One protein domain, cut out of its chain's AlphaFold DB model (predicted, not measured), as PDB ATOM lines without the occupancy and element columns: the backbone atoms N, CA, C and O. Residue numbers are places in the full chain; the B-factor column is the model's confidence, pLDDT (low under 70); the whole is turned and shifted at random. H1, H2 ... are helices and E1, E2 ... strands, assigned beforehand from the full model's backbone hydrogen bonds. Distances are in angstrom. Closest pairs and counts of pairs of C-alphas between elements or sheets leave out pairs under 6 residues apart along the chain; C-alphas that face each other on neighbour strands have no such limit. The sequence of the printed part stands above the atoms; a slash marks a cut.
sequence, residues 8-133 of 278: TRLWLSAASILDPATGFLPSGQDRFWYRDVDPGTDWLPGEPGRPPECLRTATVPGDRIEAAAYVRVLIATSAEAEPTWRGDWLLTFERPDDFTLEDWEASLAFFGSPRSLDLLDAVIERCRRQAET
ATOM      1  N   THR A   8      -0.537  37.258  -3.692       91.94
ATOM      2  CA  THR A   8       0.407  36.586  -4.597       91.94
ATOM      3  C   THR A   8       1.286  35.605  -3.828       91.94
ATOM      4  O   THR A   8       1.675  35.841  -2.686       91.94
ATOM      5  N   ARG A   9       1.603  34.469  -4.440       92.88
ATOM      6  CA  ARG A   9       2.430  33.417  -3.846       92.88
ATOM      7  C   ARG A   9       3.747  33.304  -4.606       92.88
ATOM      8  O   ARG A   9       3.759  33.403  -5.833       92.88
ATOM      9  N   LEU A  10       4.835  33.071  -3.868       93.62
ATOM     10  CA  LEU A  10       6.175  32.886  -4.431       93.62
ATOM     11  C   LEU A  10       6.759  31.510  -4.109       93.62
ATOM     12  O   LEU A  10       6.567  30.950  -3.022       93.62
ATOM     13  N   TRP A  11       7.555  31.005  -5.047       94.12
ATOM     14  CA  TRP A  11       8.353  29.798  -4.886       94.12
ATOM     15  C   TRP A  11       9.749  30.000  -5.455       94.12
ATOM     16  O   TRP A  11       9.940  30.713  -6.434       94.12
ATOM     17  N   LEU A  12      10.710  29.306  -4.854       95.69
ATOM     18  CA  LEU A  12      12.041  29.134  -5.416       95.69
ATOM     19  C   LEU A  12      12.163  27.710  -5.944       95.69
ATOM     20  O   LEU A  12      11.721  26.766  -5.281       95.69
ATOM     21  N   SER A  13      12.754  27.556  -7.123       93.00
ATOM     22  CA  SER A  13      12.928  26.253  -7.757       93.00
ATOM     23  C   SER A  13      14.328  26.075  -8.318       93.00
ATOM     24  O   SER A  13      14.824  26.904  -9.078       93.00
ATOM     25  N   ALA A  14      14.921  24.928  -8.000       91.44
ATOM     26  CA  ALA A  14      16.170  24.447  -8.579       91.44
ATOM     27  C   ALA A  14      15.949  23.575  -9.832       91.44
ATOM     28  O   ALA A  14      16.849  22.851 -10.244       91.44
ATOM     29  N   ALA A  15      14.747  23.584 -10.428       83.81
ATOM     30  CA  ALA A  15      14.400  22.723 -11.570       83.81
ATOM     31  C   ALA A  15      15.168  23.042 -12.869       83.81
ATOM     32  O   ALA A  15      15.136  22.261 -13.820       83.81
ATOM     33  N   SER A  16      15.850  24.184 -12.907       82.12
ATOM     34  CA  SER A  16      16.876  24.525 -13.896       82.12
ATOM     35  C   SER A  16      18.064  23.560 -13.849       82.12
ATOM     36  O   SER A  16      18.612  23.237 -14.898       82.12
ATOM     37  N   ILE A  17      18.451  23.073 -12.666       82.00
ATOM     38  CA  ILE A  17      19.581  22.164 -12.473       82.00
ATOM     39  C   ILE A  17      19.119  20.730 -12.705       82.00
ATOM     40  O   ILE A  17      18.234  20.211 -12.013       82.00
ATOM     41  N   LEU A  18      19.748  20.051 -13.661       72.62
ATOM     42  CA  LEU A  18      19.442  18.649 -13.943       72.62
ATOM     43  C   LEU A  18      19.730  17.764 -12.721       72.62
ATOM     44  O   LEU A  18      20.496  18.126 -11.825       72.62
ATOM     45  N   ASP A  19      19.034  16.634 -12.628       68.25
ATOM     46  CA  ASP A  19      19.259  15.680 -11.542       68.25
ATOM     47  C   ASP A  19      20.627  15.001 -11.744       68.25
ATOM     48  O   ASP A  19      20.845  14.449 -12.821       68.25
ATOM     49  N   PRO A  20      21.542  15.022 -10.754       62.22
ATOM     50  CA  PRO A  20      22.851  14.371 -10.853       62.22
ATOM     51  C   PRO A  20      22.800  12.866 -11.137       62.22
ATOM     52  O   PRO A  20      23.779  12.320 -11.641       62.22
ATOM     53  N   ALA A  21      21.689  12.200 -10.800       55.78
ATOM     54  CA  ALA A  21      21.453  10.792 -11.119       55.78
ATOM     55  C   ALA A  21      21.034  10.573 -12.584       55.78
ATOM     56  O   ALA A  21      21.041   9.444 -13.069       55.78
ATOM     57  N   THR A  22      20.669  11.641 -13.300       48.69
ATOM     58  CA  THR A  22      20.448  11.581 -14.746       48.69
ATOM     59  C   THR A  22      21.815  11.501 -15.419       48.69
ATOM     60  O   THR A  22      22.552  12.486 -15.428       48.69
ATOM     61  N   GLY A  23      22.166  10.338 -15.973       43.66
ATOM     62  CA  GLY A  23      23.358  10.191 -16.810       43.66
ATOM     63  C   GLY A  23      23.281  11.180 -17.973       43.66
ATOM     64  O   GLY A  23      22.362  11.120 -18.783       43.66
ATOM     65  N   PHE A  24      24.188  12.151 -18.010       47.31
ATOM     66  CA  PHE A  24      24.135  13.262 -18.960       47.31
ATOM     67  C   PHE A  24      25.484  13.447 -19.664       47.31
ATOM     68  O   PHE A  24      26.479  12.823 -19.294       47.31
ATOM     69  N   LEU A  25      25.528  14.292 -20.702       46.19
ATOM     70  CA  LEU A  25      26.775  14.653 -21.384       46.19
ATOM     71  C   LEU A  25      27.853  15.078 -20.380       46.19
ATOM     72  O   LEU A  25      27.543  15.892 -19.505       46.19
ATOM     73  N   PRO A  26      29.121  14.668 -20.570       52.03
ATOM     74  CA  PRO A  26      30.219  15.235 -19.809       52.03
ATOM     75  C   PRO A  26      30.223  16.754 -19.932       52.03
ATOM     76  O   PRO A  26      30.406  17.310 -21.014       52.03
ATOM     77  N   SER A  27      29.986  17.429 -18.812       56.44
ATOM     78  CA  SER A  27      30.014  18.887 -18.694       56.44
ATOM     79  C   SER A  27      31.444  19.437 -18.712       56.44
ATOM     80  O   SER A  27      31.632  20.631 -18.945       56.44
ATOM     81  N   GLY A  28      32.448  18.571 -18.527       55.72
ATOM     82  CA  GLY A  28      33.849  18.932 -18.306       55.72
ATOM     83  C   GLY A  28      34.196  18.944 -16.814       55.72
ATOM     84  O   GLY A  28      33.316  18.804 -15.969       55.72
ATOM     85  N   GLN A  29      35.482  19.086 -16.482       66.62
ATOM     86  CA  GLN A  29      35.898  19.224 -15.081       66.62
ATOM     87  C   GLN A  29      35.262  20.477 -14.471       66.62
ATOM     88  O   GLN A  29      35.317  21.542 -15.084       66.62
ATOM     89  N   ASP A  30      34.682  20.329 -13.279       81.44
ATOM     90  CA  ASP A  30      34.108  21.423 -12.483       81.44
ATOM     91  C   ASP A  30      32.967  22.202 -13.167       81.44
ATOM     92  O   ASP A  30      32.748  23.389 -12.931       81.44
ATOM     93  N   ARG A  31      32.221  21.539 -14.054       80.06
ATOM     94  CA  ARG A  31      31.086  22.138 -14.764       80.06
ATOM     95  C   ARG A  31      29.825  21.316 -14.580       80.06
ATOM     96  O   ARG A  31      29.890  20.105 -14.408       80.06
ATOM     97  N   PHE A  32      28.668  21.948 -14.709       78.56
ATOM     98  CA  PHE A  32      27.360  21.291 -14.661       78.56
ATOM     99  C   PHE A  32      26.440  21.834 -15.757       78.56
ATOM    100  O   PHE A  32      26.693  22.901 -16.321       78.56
ATOM    101  N   TRP A  33      25.372  21.100 -16.058       75.31
ATOM    102  CA  TRP A  33      24.318  21.511 -16.976       75.31
ATOM    103  C   TRP A  33      23.137  22.144 -16.252       75.31
ATOM    104  O   TRP A  33      22.672  21.658 -15.212       75.31
ATOM    105  N   TYR A  34      22.590  23.181 -16.876       77.44
ATOM    106  CA  TYR A  34      21.359  23.827 -16.452       77.44
ATOM    107  C   TYR A  34      20.480  24.215 -17.642       77.44
ATOM    108  O   TYR A  34      20.948  24.326 -18.776       77.44
ATOM    109  N   ARG A  35      19.185  24.386 -17.373       77.00
ATOM    110  CA  ARG A  35      18.188  24.899 -18.315       77.00
ATOM    111  C   ARG A  35      18.069  26.406 -18.164       77.00
ATOM    112  O   ARG A  35      17.641  26.863 -17.104       77.00
ATOM    113  N   ASP A  36      18.384  27.128 -19.224       77.06
ATOM    114  CA  ASP A  36      18.258  28.579 -19.353       77.06
ATOM    115  C   ASP A  36      17.130  28.942 -20.329       77.06
ATOM    116  O   ASP A  36      16.608  28.052 -20.996       77.06
ATOM    117  N   VAL A  37      16.752  30.216 -20.428       75.50
ATOM    118  CA  VAL A  37      15.891  30.703 -21.519       75.50
ATOM    119  C   VAL A  37      16.669  30.643 -22.835       75.50
ATOM    120  O   VAL A  37      17.855  30.969 -22.873       75.50
ATOM    121  N   ASP A  38      16.019  30.201 -23.911       69.06
ATOM    122  CA  ASP A  38      16.625  30.115 -25.239       69.06
ATOM    123  C   ASP A  38      16.757  31.515 -25.876       69.06
ATOM    124  O   ASP A  38      15.739  32.110 -26.251       69.06
ATOM    125  N   PRO A  39      17.988  32.046 -26.046       64.94
ATOM    126  CA  PRO A  39      18.198  33.368 -26.635       64.94
ATOM    127  C   PRO A  39      17.905  33.405 -28.142       64.94
ATOM    128  O   PRO A  39      17.853  34.484 -28.723       64.94
ATOM    129  N   GLY A  40      17.741  32.249 -28.796       58.50
ATOM    130  CA  GLY A  40      17.396  32.141 -30.215       58.50
ATOM    131  C   GLY A  40      15.904  32.311 -30.505       58.50
ATOM    132  O   GLY A  40      15.469  32.055 -31.628       58.50
ATOM    133  N   THR A  41      15.117  32.688 -29.500       62.91
ATOM    134  CA  THR A  41      13.681  32.925 -29.621       62.91
ATOM    135  C   THR A  41      13.360  34.382 -29.328       62.91
ATOM    136  O   THR A  41      14.012  35.007 -28.498       62.91
ATOM    137  N   ASP A  42      12.314  34.905 -29.965       72.56
ATOM    138  CA  ASP A  42      11.816  36.262 -29.704       72.56
ATOM    139  C   ASP A  42      10.991  36.346 -28.402       72.56
ATOM    140  O   ASP A  42      10.244  37.300 -28.203       72.56
ATOM    141  N   TRP A  43      11.085  35.334 -27.529       73.44
ATOM    142  CA  TRP A  43      10.300  35.254 -26.302       73.44
ATOM    143  C   TRP A  43      10.843  36.221 -25.251       73.44
ATOM    144  O   TRP A  43      12.035  36.204 -24.929       73.44
ATOM    145  N   LEU A  44       9.960  37.041 -24.683       73.50
ATOM    146  CA  LEU A  44      10.323  38.026 -23.666       73.50
ATOM    147  C   LEU A  44       9.891  37.574 -22.260       73.50
ATOM    148  O   LEU A  44       8.806  37.005 -22.104       73.50
ATOM    149  N   PRO A  45      10.685  37.868 -21.208       70.38
ATOM    150  CA  PRO A  45      10.264  37.654 -19.827       70.38
ATOM    151  C   PRO A  45       8.884  38.262 -19.549       70.38
ATOM    152  O   PRO A  45       8.620  39.413 -19.893       70.38
ATOM    153  N   GLY A  46       7.997  37.477 -18.937       69.12
ATOM    154  CA  GLY A  46       6.606  37.867 -18.679       69.12
ATOM    155  C   GLY A  46       5.600  37.543 -19.791       69.12
ATOM    156  O   GLY A  46       4.398  37.654 -19.545       69.12
ATOM    157  N   GLU A  47       6.034  37.096 -20.975       71.38
ATOM    158  CA  GLU A  47       5.105  36.635 -22.010       71.38
ATOM    159  C   GLU A  47       4.340  35.370 -21.584       71.38
ATOM    160  O   GLU A  47       4.881  34.499 -20.891       71.38
ATOM    161  N   PRO A  48       3.064  35.235 -21.992       65.31
ATOM    162  CA  PRO A  48       2.245  34.092 -21.619       65.31
ATOM    163  C   PRO A  48       2.783  32.790 -22.223       65.31
ATOM    164  O   PRO A  48       3.224  32.738 -23.370       65.31
ATOM    165  N   GLY A  49       2.656  31.705 -21.462       67.94
ATOM    166  CA  GLY A  49       3.129  30.380 -21.858       67.94
ATOM    167  C   GLY A  49       4.414  29.976 -21.143       67.94
ATOM    168  O   GLY A  49       4.897  30.656 -20.241       67.94
ATOM    169  N   ARG A  50       4.939  28.802 -21.497       68.88
ATOM    170  CA  ARG A  50       6.188  28.299 -20.920       68.88
ATOM    171  C   ARG A  50       7.370  28.925 -21.673       68.88
ATOM    172  O   ARG A  50       7.385  28.778 -22.897       68.88
ATOM    173  N   PRO A  51       8.357  29.527 -20.980       73.00
ATOM    174  CA  PRO A  51       9.556  30.036 -21.634       73.00
ATOM    175  C   PRO A  51      10.221  28.926 -22.459       73.00
ATOM    176  O   PRO A  51      10.324  27.795 -21.963       73.00
ATOM    177  N   PRO A  52      10.657  29.198 -23.698       72.25
ATOM    178  CA  PRO A  52      11.484  28.262 -24.440       72.25
ATOM    179  C   PRO A  52      12.818  28.120 -23.708       72.25
ATOM    180  O   PRO A  52      13.461  29.107 -23.363       72.25
ATOM    181  N   GLU A  53      13.213  26.884 -23.419       68.50
ATOM    182  CA  GLU A  53      14.395  26.599 -22.606       68.50
ATOM    183  C   GLU A  53      15.500  25.990 -23.458       68.50
ATOM    184  O   GLU A  53      15.205  25.101 -24.256       68.50
ATOM    185  N   CYS A  54      16.759  26.363 -23.217       57.91
ATOM    186  CA  CYS A  54      17.939  25.691 -23.747       57.91
ATOM    187  C   CYS A  54      18.859  25.137 -22.661       57.91
ATOM    188  O   CYS A  54      18.785  25.518 -21.499       57.91
ATOM    189  N   LEU A  55      19.689  24.155 -23.024       63.41
ATOM    190  CA  LEU A  55      20.671  23.590 -22.105       63.41
ATOM    191  C   LEU A  55      22.006  24.296 -22.269       63.41
ATOM    192  O   LEU A  55      22.537  24.388 -23.375       63.41
ATOM    193  N   ARG A  56      22.568  24.729 -21.146       65.62
ATOM    194  CA  ARG A  56      23.859  25.406 -21.069       65.62
ATOM    195  C   ARG A  56      24.726  24.743 -20.016       65.62
ATOM    196  O   ARG A  56      24.230  24.009 -19.161       65.62
ATOM    197  N   THR A  57      26.027  25.003 -20.086       74.44
ATOM    198  CA  THR A  57      26.956  24.600 -19.028       74.44
ATOM    199  C   THR A  57      27.492  25.814 -18.303       74.44
ATOM    200  O   THR A  57      27.725  26.853 -18.916       74.44
ATOM    201  N   ALA A  58      27.742  25.655 -17.013       79.69
ATOM    202  CA  ALA A  58      28.410  26.647 -16.189       79.69
ATOM    203  C   ALA A  58      29.404  25.971 -15.241       79.69
ATOM    204  O   ALA A  58      29.340  24.757 -15.036       79.69
ATOM    205  N   THR A  59      30.330  26.755 -14.697       90.00
ATOM    206  CA  THR A  59      31.224  26.331 -13.613       90.00
ATOM    207  C   THR A  59      30.426  26.173 -12.329       90.00
ATOM    208  O   THR A  59      29.540  26.989 -12.078       90.00
ATOM    209  N   VAL A  60      30.721  25.142 -11.533       92.56
ATOM    210  CA  VAL A  60      30.050  24.915 -10.243       92.56
ATOM    211  C   VAL A  60      30.125  26.188  -9.382       92.56
ATOM    212  O   VAL A  60      31.219  26.722  -9.209       92.56
ATOM    213  N   PRO A  61      28.990  26.690  -8.855       95.38
ATOM    214  CA  PRO A  61      28.981  27.901  -8.041       95.38
ATOM    215  C   PRO A  61      29.778  27.694  -6.749       95.38
ATOM    216  O   PRO A  61      29.572  26.709  -6.037       95.38
ATOM    217  N   GLY A  62      30.671  28.634  -6.441       93.00
ATOM    218  CA  GLY A  62      31.497  28.626  -5.234       93.00
ATOM    219  C   GLY A  62      30.777  29.166  -3.997       93.00
ATOM    220  O   GLY A  62      31.173  28.859  -2.870       93.00
ATOM    221  N   ASP A  63      29.712  29.946  -4.193       96.06
ATOM    222  CA  ASP A  63      28.923  30.532  -3.117       96.06
ATOM    223  C   ASP A  63      27.422  30.648  -3.449       96.06
ATOM    224  O   ASP A  63      26.944  30.292  -4.529       96.06
ATOM    225  N   ARG A  64      26.651  31.132  -2.468       96.69
ATOM    226  CA  ARG A  64      25.191  31.270  -2.562       96.69
ATOM    227  C   ARG A  64      24.742  32.355  -3.546       96.69
ATOM    228  O   ARG A  64      23.624  32.265  -4.045       96.69
ATOM    229  N   ILE A  65      25.570  33.369  -3.806       94.81
ATOM    230  CA  ILE A  65      25.256  34.438  -4.764       94.81
ATOM    231  C   ILE A  65      25.347  33.864  -6.176       94.81
ATOM    232  O   ILE A  65      24.409  34.004  -6.958       94.81
ATOM    233  N   GLU A  66      26.425  33.141  -6.474       94.88
ATOM    234  CA  GLU A  66      26.582  32.438  -7.747       94.88
ATOM    235  C   GLU A  66      25.493  31.374  -7.938       94.88
ATOM    236  O   GLU A  66      24.900  31.273  -9.012       94.88
ATOM    237  N   ALA A  67      25.144  30.625  -6.887       96.38
ATOM    238  CA  ALA A  67      24.062  29.642  -6.943       96.38
ATOM    239  C   ALA A  67      22.695  30.270  -7.274       96.38
ATOM    240  O   ALA A  67      21.886  29.656  -7.977       96.38
ATOM    241  N   ALA A  68      22.437  31.497  -6.809       95.06
ATOM    242  CA  ALA A  68      21.185  32.204  -7.063       95.06
ATOM    243  C   ALA A  68      20.966  32.521  -8.553       95.06
ATOM    244  O   ALA A  68      19.815  32.654  -8.972       95.06
ATOM    245  N   ALA A  69      22.030  32.571  -9.368       93.62
ATOM    246  CA  ALA A  69      21.929  32.732 -10.822       93.62
ATOM    247  C   ALA A  69      21.161  31.586 -11.493       93.62
ATOM    248  O   ALA A  69      20.616  31.750 -12.580       93.62
ATOM    249  N   TYR A  70      21.097  30.428 -10.835       93.56
ATOM    250  CA  TYR A  70      20.450  29.236 -11.361       93.56
ATOM    251  C   TYR A  70      19.155  28.895 -10.630       93.56
ATOM    252  O   TYR A  70      18.552  27.874 -10.936       93.56
ATOM    253  N   VAL A  71      18.685  29.701  -9.675       95.69
ATOM    254  CA  VAL A  71      17.416  29.449  -8.977       95.69
ATOM    255  C   VAL A  71      16.306  30.266  -9.615       95.69
ATOM    256  O   VAL A  71      16.410  31.480  -9.748       95.69
ATOM    257  N   ARG A  72      15.215  29.600  -9.984       94.19
ATOM    258  CA  ARG A  72      14.040  30.238 -10.584       94.19
ATOM    259  C   ARG A  72      13.126  30.802  -9.515       94.19
ATOM    260  O   ARG A  72      12.867  30.117  -8.521       94.19
ATOM    261  N   VAL A  73      12.572  31.980  -9.773       94.06
ATOM    262  CA  VAL A  73      11.454  32.536  -9.007       94.06
ATOM    263  C   VAL A  73      10.169  32.202  -9.751       94.06
ATOM    264  O   VAL A  73      10.004  32.550 -10.915       94.06
ATOM    265  N   LEU A  74       9.266  31.469  -9.105       92.56
ATOM    266  CA  LEU A  74       7.954  31.180  -9.668       92.56
ATOM    267  C   LEU A  74       6.905  31.999  -8.936       92.56
ATOM    268  O   LEU A  74       6.948  32.114  -7.706       92.56
ATOM    269  N   ILE A  75       5.947  32.510  -9.700       90.38
ATOM    270  CA  ILE A  75       4.896  33.402  -9.219       90.38
ATOM    271  C   ILE A  75       3.539  32.794  -9.575       90.38
ATOM    272  O   ILE A  75       3.358  32.229 -10.656       90.38
ATOM    273  N   ALA A  76       2.594  32.895  -8.647       90.25
ATOM    274  CA  ALA A  76       1.175  32.694  -8.912       90.25
ATOM    275  C   ALA A  76       0.399  33.809  -8.223       90.25
ATOM    276  O   ALA A  76       0.464  33.958  -6.997       90.25
ATOM    277  N   THR A  77      -0.353  34.570  -9.006       85.94
ATOM    278  CA  THR A  77      -1.348  35.508  -8.487       85.94
ATOM    279  C   THR A  77      -2.451  34.756  -7.737       85.94
ATOM    280  O   THR A  77      -2.571  33.529  -7.808       85.94
ATOM    281  N   SER A  78      -3.298  35.486  -7.013       81.06
ATOM    282  CA  SER A  78      -4.447  34.901  -6.308       81.06
ATOM    283  C   SER A  78      -5.449  34.199  -7.239       81.06
ATOM    284  O   SER A  78      -6.164  33.304  -6.792       81.06
ATOM    285  N   ALA A  79      -5.481  34.571  -8.523       82.38
ATOM    286  CA  ALA A  79      -6.332  33.961  -9.543       82.38
ATOM    287  C   ALA A  79      -5.718  32.703 -10.186       82.38
ATOM    288  O   ALA A  79      -6.443  31.890 -10.761       82.38
ATOM    289  N   GLU A  80      -4.399  32.522 -10.101       83.38
ATOM    290  CA  GLU A  80      -3.687  31.401 -10.715       83.38
ATOM    291  C   GLU A  80      -3.573  30.223  -9.740       83.38
ATOM    292  O   GLU A  80      -3.126  30.365  -8.598       83.38
ATOM    293  N   ALA A  81      -3.957  29.029 -10.196       80.06
ATOM    294  CA  ALA A  81      -3.881  27.818  -9.381       80.06
ATOM    295  C   ALA A  81      -2.432  27.332  -9.201       80.06
ATOM    296  O   ALA A  81      -2.043  26.982  -8.081       80.06
ATOM    297  N   GLU A  82      -1.638  27.361 -10.276       84.50
ATOM    298  CA  GLU A  82      -0.280  26.816 -10.334       84.50
ATOM    299  C   GLU A  82       0.789  27.905 -10.517       84.50
ATOM    300  O   GLU A  82       0.556  28.886 -11.227       84.50
ATOM    301  N   PRO A  83       1.975  27.738  -9.902       88.12
ATOM    302  CA  PRO A  83       3.098  28.642 -10.094       88.12
ATOM    303  C   PRO A  83       3.727  28.486 -11.472       88.12
ATOM    304  O   PRO A  83       4.027  27.374 -11.909       88.12
ATOM    305  N   THR A  84       4.013  29.612 -12.118       85.69
ATOM    306  CA  THR A  84       4.707  29.633 -13.407       85.69
ATOM    307  C   THR A  84       6.046  30.337 -13.281       85.69
ATOM    308  O   THR A  84       6.206  31.287 -12.513       85.69
ATOM    309  N   TRP A  85       7.038  29.832 -14.012       87.50
ATOM    310  CA  TRP A  85       8.301  30.531 -14.187       87.50
ATOM    311  C   TRP A  85       8.191  31.423 -15.419       87.50
ATOM    312  O   TRP A  85       7.957  30.913 -16.513       87.50
ATOM    313  N   ARG A  86       8.359  32.734 -15.232       84.12
ATOM    314  CA  ARG A  86       8.192  33.759 -16.273       84.12
ATOM    315  C   ARG A  86       9.531  34.325 -16.762       84.12
ATOM    316  O   ARG A  86       9.579  35.434 -17.276       84.12
ATOM    317  N   GLY A  87      10.610  33.553 -16.609       83.50
ATOM    318  CA  GLY A  87      11.981  33.972 -16.933       83.50
ATOM    319  C   GLY A  87      12.755  34.551 -15.743       83.50
ATOM    320  O   GLY A  87      13.950  34.793 -15.852       83.50
ATOM    321  N   ASP A  88      12.102  34.707 -14.591       89.38
ATOM    322  CA  ASP A  88      12.680  35.319 -13.396       89.38
ATOM    323  C   ASP A  88      13.710  34.428 -12.687       89.38
ATOM    324  O   ASP A  88      13.410  33.311 -12.243       89.38
ATOM    325  N   TRP A  89      14.927  34.944 -12.533       92.56
ATOM    326  CA  TRP A  89      16.015  34.313 -11.784       92.56
ATOM    327  C   TRP A  89      16.218  35.015 -10.452       92.56
ATOM    328  O   TRP A  89      16.149  36.235 -10.390       92.56
ATOM    329  N   LEU A  90      16.528  34.269  -9.393       95.38
ATOM    330  CA  LEU A  90      16.660  34.822  -8.044       95.38
ATOM    331  C   LEU A  90      17.737  35.914  -7.956       95.38
ATOM    332  O   LEU A  90      17.523  36.914  -7.279       95.38
ATOM    333  N   LEU A  91      18.873  35.738  -8.639       93.75
ATOM    334  CA  LEU A  91      19.965  36.718  -8.623       93.75
ATOM    335  C   LEU A  91      19.583  38.053  -9.278       93.75
ATOM    336  O   LEU A  91      20.007  39.106  -8.812       93.75
ATOM    337  N   THR A  92      18.810  38.005 -10.361       90.94
ATOM    338  CA  THR A  92      18.436  39.176 -11.167       90.94
ATOM    339  C   THR A  92      16.952  39.494 -11.040       90.94
ATOM    340  O   THR A  92      16.362  40.049 -11.962       90.94
ATOM    341  N   PHE A  93      16.323  39.084  -9.936       91.94
ATOM    342  CA  PHE A  93      14.900  39.297  -9.745       91.94
ATOM    343  C   PHE A  93      14.647  40.776  -9.479       91.94
ATOM    344  O   PHE A  93      15.091  41.323  -8.466       91.94
ATOM    345  N   GLU A  94      13.935  41.417 -10.394       90.62
ATOM    346  CA  GLU A  94      13.503  42.799 -10.256       90.62
ATOM    347  C   GLU A  94      12.083  42.848  -9.697       90.62
ATOM    348  O   GLU A  94      11.318  41.893  -9.819       90.62
ATOM    349  N   ARG A  95      11.726  43.961  -9.047       90.56
ATOM    350  CA  ARG A  95      10.382  44.130  -8.492       90.56
ATOM    351  C   ARG A  95       9.364  44.185  -9.635       90.56
ATOM    352  O   ARG A  95       9.424  45.149 -10.398       90.56
ATOM    353  N   PRO A  96       8.399  43.252  -9.700       89.00
ATOM    354  CA  PRO A  96       7.317  43.335 -10.674       89.00
ATOM    355  C   PRO A  96       6.496  44.619 -10.499       89.00
ATOM    356  O   PRO A  96       6.299  45.087  -9.376       89.00
ATOM    357  N   ASP A  97       5.991  45.182 -11.597       86.44
ATOM    358  CA  ASP A  97       5.217  46.434 -11.568       86.44
ATOM    359  C   ASP A  97       3.923  46.327 -10.744       86.44
ATOM    360  O   ASP A  97       3.443  47.319 -10.193       86.44
ATOM    361  N   ASP A  98       3.361  45.123 -10.641       86.75
ATOM    362  CA  ASP A  98       2.157  44.820  -9.870       86.75
ATOM    363  C   ASP A  98       2.431  44.568  -8.376       86.75
ATOM    364  O   ASP A  98       1.485  44.417  -7.600       86.75
ATOM    365  N   PHE A  99       3.697  44.560  -7.939       91.12
ATOM    366  CA  PHE A  99       4.051  44.394  -6.530       91.12
ATOM    367  C   PHE A  99       4.033  45.734  -5.799       91.12
ATOM    368  O   PHE A  99       4.707  46.700  -6.171       91.12
ATOM    369  N   THR A 100       3.320  45.774  -4.673       93.31
ATOM    370  CA  THR A 100       3.425  46.900  -3.741       93.31
ATOM    371  C   THR A 100       4.801  46.921  -3.064       93.31
ATOM    372  O   THR A 100       5.577  45.964  -3.128       93.31
ATOM    373  N   LEU A 101       5.129  48.019  -2.375       94.00
ATOM    374  CA  LEU A 101       6.361  48.078  -1.583       94.00
ATOM    375  C   LEU A 101       6.376  47.007  -0.477       94.00
ATOM    376  O   LEU A 101       7.403  46.372  -0.269       94.00
ATOM    377  N   GLU A 102       5.231  46.754   0.164       93.81
ATOM    378  CA  GLU A 102       5.099  45.714   1.192       93.81
ATOM    379  C   GLU A 102       5.280  44.303   0.607       93.81
ATOM    380  O   GLU A 102       5.953  43.467   1.210       93.81
ATOM    381  N   ASP A 103       4.743  44.038  -0.591       93.19
ATOM    382  CA  ASP A 103       4.981  42.775  -1.306       93.19
ATOM    383  C   ASP A 103       6.465  42.583  -1.624       93.19
ATOM    384  O   ASP A 103       7.007  41.484  -1.474       93.19
ATOM    385  N   TRP A 104       7.136  43.655  -2.046       94.69
ATOM    386  CA  TRP A 104       8.555  43.619  -2.370       94.69
ATOM    387  C   TRP A 104       9.421  43.333  -1.143       94.69
ATOM    388  O   TRP A 104      10.258  42.432  -1.176       94.69
ATOM    389  N   GLU A 105       9.182  44.027  -0.031       94.25
ATOM    390  CA  GLU A 105       9.890  43.782   1.228       94.25
ATOM    391  C   GLU A 105       9.653  42.356   1.745       94.25
ATOM    392  O   GLU A 105      10.603  41.673   2.138       94.25
ATOM    393  N   ALA A 106       8.413  41.863   1.671       94.44
ATOM    394  CA  ALA A 106       8.081  40.485   2.026       94.44
ATOM    395  C   ALA A 106       8.794  39.458   1.123       94.44
ATOM    396  O   ALA A 106       9.236  38.409   1.605       94.44
ATOM    397  N   SER A 107       8.955  39.767  -0.166       94.38
ATOM    398  CA  SER A 107       9.694  38.935  -1.124       94.38
ATOM    399  C   SER A 107      11.181  38.870  -0.774       94.38
ATOM    400  O   SER A 107      11.736  37.778  -0.649       94.38
ATOM    401  N   LEU A 108      11.813  40.020  -0.518       94.31
ATOM    402  CA  LEU A 108      13.220  40.094  -0.113       94.31
ATOM    403  C   LEU A 108      13.472  39.368   1.217       94.31
ATOM    404  O   LEU A 108      14.433  38.605   1.335       94.31
ATOM    405  N   ALA A 109      12.585  39.541   2.201       94.06
ATOM    406  CA  ALA A 109      12.660  38.828   3.474       94.06
ATOM    407  C   ALA A 109      12.561  37.306   3.284       94.06
ATOM    408  O   ALA A 109      13.270  36.540   3.939       94.06
ATOM    409  N   PHE A 110      11.717  36.849   2.355       95.25
ATOM    410  CA  PHE A 110      11.643  35.439   1.993       95.25
ATOM    411  C   PHE A 110      12.924  34.940   1.314       95.25
ATOM    412  O   PHE A 110      13.423  33.870   1.683       95.25
ATOM    413  N   PHE A 111      13.487  35.682   0.361       95.06
ATOM    414  CA  PHE A 111      14.733  35.297  -0.313       95.06
ATOM    415  C   PHE A 111      15.916  35.211   0.657       95.06
ATOM    416  O   PHE A 111      16.727  34.296   0.544       95.06
ATOM    417  N   GLY A 112      15.963  36.085   1.665       93.62
ATOM    418  CA  GLY A 112      16.952  36.042   2.746       93.62
ATOM    419  C   GLY A 112      16.647  35.050   3.877       93.62
ATOM    420  O   GLY A 112      17.410  34.974   4.840       93.62
ATOM    421  N   SER A 113      15.539  34.303   3.815       96.06
ATOM    422  CA  SER A 113      15.145  33.395   4.899       96.06
ATOM    423  C   SER A 113      16.058  32.161   4.995       96.06
ATOM    424  O   SER A 113      16.568  31.705   3.970       96.06
ATOM    425  N   PRO A 114      16.204  31.536   6.186       96.50
ATOM    426  CA  PRO A 114      17.024  30.331   6.356       96.50
ATOM    427  C   PRO A 114      16.695  29.226   5.348       96.50
ATOM    428  O   PRO A 114      17.589  28.660   4.739       96.50
ATOM    429  N   ARG A 115      15.405  29.006   5.064       94.44
ATOM    430  CA  ARG A 115      14.953  28.010   4.082       94.44
ATOM    431  C   ARG A 115      15.451  28.293   2.659       94.44
ATOM    432  O   ARG A 115      15.717  27.356   1.912       94.44
ATOM    433  N   SER A 116      15.501  29.560   2.257       96.00
ATOM    434  CA  SER A 116      15.998  29.958   0.936       96.00
ATOM    435  C   SER A 116      17.516  29.805   0.857       96.00
ATOM    436  O   SER A 116      18.033  29.350  -0.157       96.00
ATOM    437  N   LEU A 117      18.219  30.097   1.953       96.44
ATOM    438  CA  LEU A 117      19.660  29.874   2.064       96.44
ATOM    439  C   LEU A 117      20.016  28.376   2.035       96.44
ATOM    440  O   LEU A 117      20.927  27.997   1.304       96.44
ATOM    441  N   ASP A 118      19.255  27.526   2.731       96.94
ATOM    442  CA  ASP A 118      19.414  26.065   2.696       96.94
ATOM    443  C   ASP A 118      19.190  25.502   1.280       96.94
ATOM    444  O   ASP A 118      19.869  24.569   0.849       96.94
ATOM    445  N   LEU A 119      18.244  26.078   0.525       96.25
ATOM    446  CA  LEU A 119      18.033  25.723  -0.879       96.25
ATOM    447  C   LEU A 119      19.263  26.061  -1.732       96.25
ATOM    448  O   LEU A 119      19.634  25.254  -2.581       96.25
ATOM    449  N   LEU A 120      19.884  27.225  -1.526       97.69
ATOM    450  CA  LEU A 120      21.078  27.628  -2.274       97.69
ATOM    451  C   LEU A 120      22.263  26.698  -1.988       97.69
ATOM    452  O   LEU A 120      22.945  26.289  -2.924       97.69
ATOM    453  N   ASP A 121      22.445  26.273  -0.736       97.50
ATOM    454  CA  ASP A 121      23.457  25.265  -0.392       97.50
ATOM    455  C   ASP A 121      23.179  23.922  -1.087       97.50
ATOM    456  O   ASP A 121      24.082  23.296  -1.645       97.50
ATOM    457  N   ALA A 122      21.912  23.496  -1.124       95.69
ATOM    458  CA  ALA A 122      21.514  22.280  -1.827       95.69
ATOM    459  C   ALA A 122      21.719  22.379  -3.351       95.69
ATOM    460  O   ALA A 122      22.029  21.376  -3.994       95.69
ATOM    461  N   VAL A 123      21.561  23.571  -3.934       95.38
ATOM    462  CA  VAL A 123      21.850  23.837  -5.352       95.38
ATOM    463  C   VAL A 123      23.339  23.676  -5.637       95.38
ATOM    464  O   VAL A 123      23.679  22.965  -6.580       95.38
ATOM    465  N   ILE A 124      24.216  24.253  -4.808       95.94
ATOM    466  CA  ILE A 124      25.676  24.107  -4.944       95.94
ATOM    467  C   ILE A 124      26.064  22.626  -4.921       95.94
ATOM    468  O   ILE A 124      26.726  22.137  -5.836       95.94
ATOM    469  N   GLU A 125      25.588  21.888  -3.916       93.81
ATOM    470  CA  GLU A 125      25.859  20.455  -3.778       93.81
ATOM    471  C   GLU A 125      25.331  19.654  -4.979       93.81
ATOM    472  O   GLU A 125      25.996  18.742  -5.477       93.81
ATOM    473  N   ARG A 126      24.152  20.007  -5.502       89.50
ATOM    474  CA  ARG A 126      23.586  19.372  -6.698       89.50
ATOM    475  C   ARG A 126      24.448  19.626  -7.934       89.50
ATOM    476  O   ARG A 126      24.712  18.682  -8.677       89.50
ATOM    477  N   CYS A 127      24.900  20.860  -8.153       89.12
ATOM    478  CA  CYS A 127      25.797  21.202  -9.256       89.12
ATOM    479  C   CYS A 127      27.123  20.441  -9.149       89.12
ATOM    480  O   CYS A 127      27.575  19.859 -10.135       89.12
ATOM    481  N   ARG A 128      27.694  20.368  -7.942       89.94
ATOM    482  CA  ARG A 128      28.927  19.629  -7.663       89.94
ATOM    483  C   ARG A 128      28.791  18.142  -7.982       89.94
ATOM    484  O   ARG A 128      29.597  17.607  -8.735       89.94
ATOM    485  N   ARG A 129      27.742  17.484  -7.477       85.25
ATOM    486  CA  ARG A 129      27.490  16.063  -7.769       85.25
ATOM    487  C   ARG A 129      27.352  15.804  -9.260       85.25
ATOM    488  O   ARG A 129      27.883  14.818  -9.748       85.25
ATOM    489  N   GLN A 130      26.662  16.690  -9.977       78.94
ATOM    490  CA  GLN A 130      26.506  16.564 -11.424       78.94
ATOM    491  C   GLN A 130      27.852  16.694 -12.159       78.94
ATOM    492  O   GLN A 130      28.109  15.959 -13.109       78.94
ATOM    493  N   ALA A 131      28.722  17.599 -11.704       78.62
ATOM    494  CA  ALA A 131      30.073  17.752 -12.241       78.62
ATOM    495  C   ALA A 131      30.952  16.517 -11.977       78.62
ATOM    496  O   ALA A 131      31.746  16.128 -12.832       78.62
ATOM    497  N   GLU A 132      30.791  15.882 -10.812       76.69
ATOM    498  CA  GLU A 132      31.505  14.658 -10.432       76.69
ATOM    499  C   GLU A 132      31.013  13.428 -11.223       76.69
ATOM    500  O   GLU A 132      31.831  12.615 -11.657       76.69
ATOM    501  N   THR A 133      29.700  13.294 -11.467       63.22
ATOM    502  CA  THR A 133      29.112  12.139 -12.175       63.22
ATOM    503  C   THR A 133      29.172  12.237 -13.699       63.22
ATOM    504  O   THR A 133      29.252  11.208 -14.373       63.22
TER     505      THR A 133
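Overview. This is residues 8 to 133 of the 278 residues of an uncharacterized protein of Phycisphaerales bacterium (UniProt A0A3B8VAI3). Two small separate sheets, E1 E4 E5 and the hairpin E2 E3, lie one after the other along the longest axis, and H2 and H3 follow each other as an arch along one side of them. H3 spans from edge strand E1 to the hairpin, with short H1 beside it, while H2 only grazes the three-stranded sheet and the long link of residues 38 to 52 loops out beyond the hairpin. The printed part has 126 residues with three named helices and five named strands, in the order E1 E2 E3 H1 E4 E5 H2 H3; both sheets are antiparallel, and the class is mixed, helices and strands. The whole is compact, with a radius of gyration of the C-alphas of 15.2 A and spans of 44 by 36 by 22 A.

Along the chain. E1, residues 9 to 13, begins at C-alpha 9 (2.430, 33.417, -3.846) and is 13.3 A long. E2, residues 31 to 37, is 18.7 A long, and E3, residues 53 to 59, is 19.1 A. H1, residues 64 to 68, is 6.1 A long. E4, residues 72 to 76, is 13.2 A long, and E5, residues 84 to 89, is 12.3 A. H2, residues 101 to 111, is 15.3 A long. H3, residues 114 to 133, is 28.6 A long and ends at C-alpha 133 (29.112, 12.139, -12.175).

Arrangement. E1 is antiparallel to inner strand E4 at 155 degrees, with N 11 and O 74 at 2.9 A. E4 and E5 form a hairpin at 142 degrees, with N 73 and O 88 at 2.9 A. H2 only grazes this sheet with residues 107 to 111; the closest C-alphas of E1 and H2, Leu 10 and Ser 107, are 7.7 A apart. H3 also only grazes it, with residues 115 to 123. H2 and H3 are close but not clearly touching, Phe 110 to Ser 116 being 7.1 A between closest C-alphas, with a steep tilt of 47 degrees, the same way. H3 touches H1 with residues 117 to 124 alone, closest at the C-alphas of Arg 64 and Leu 120, 5.5 A. The closest C-alphas of E2 and H3 are Phe 32 and Ala 131, 5.1 A. E2 and E3 form a hairpin at 148 degrees, with N 34 and O 56 at 2.9 A. H1 and H2 are apart. Every O i to N i+4 pair is within hydrogen-bond range in H1, H2 and H3.

Size, cuts and confidence. The two C-alphas farthest apart, Gln 29 and Ala 79, are 45.1 A apart. The printed part has no cut. The links E1 to E2, E2 to E3 and E5 to H2 are long. Mean pLDDT of the printed part is 83.1; 24 residues are under 70, among them residues 19 to 29 and 53 to 56.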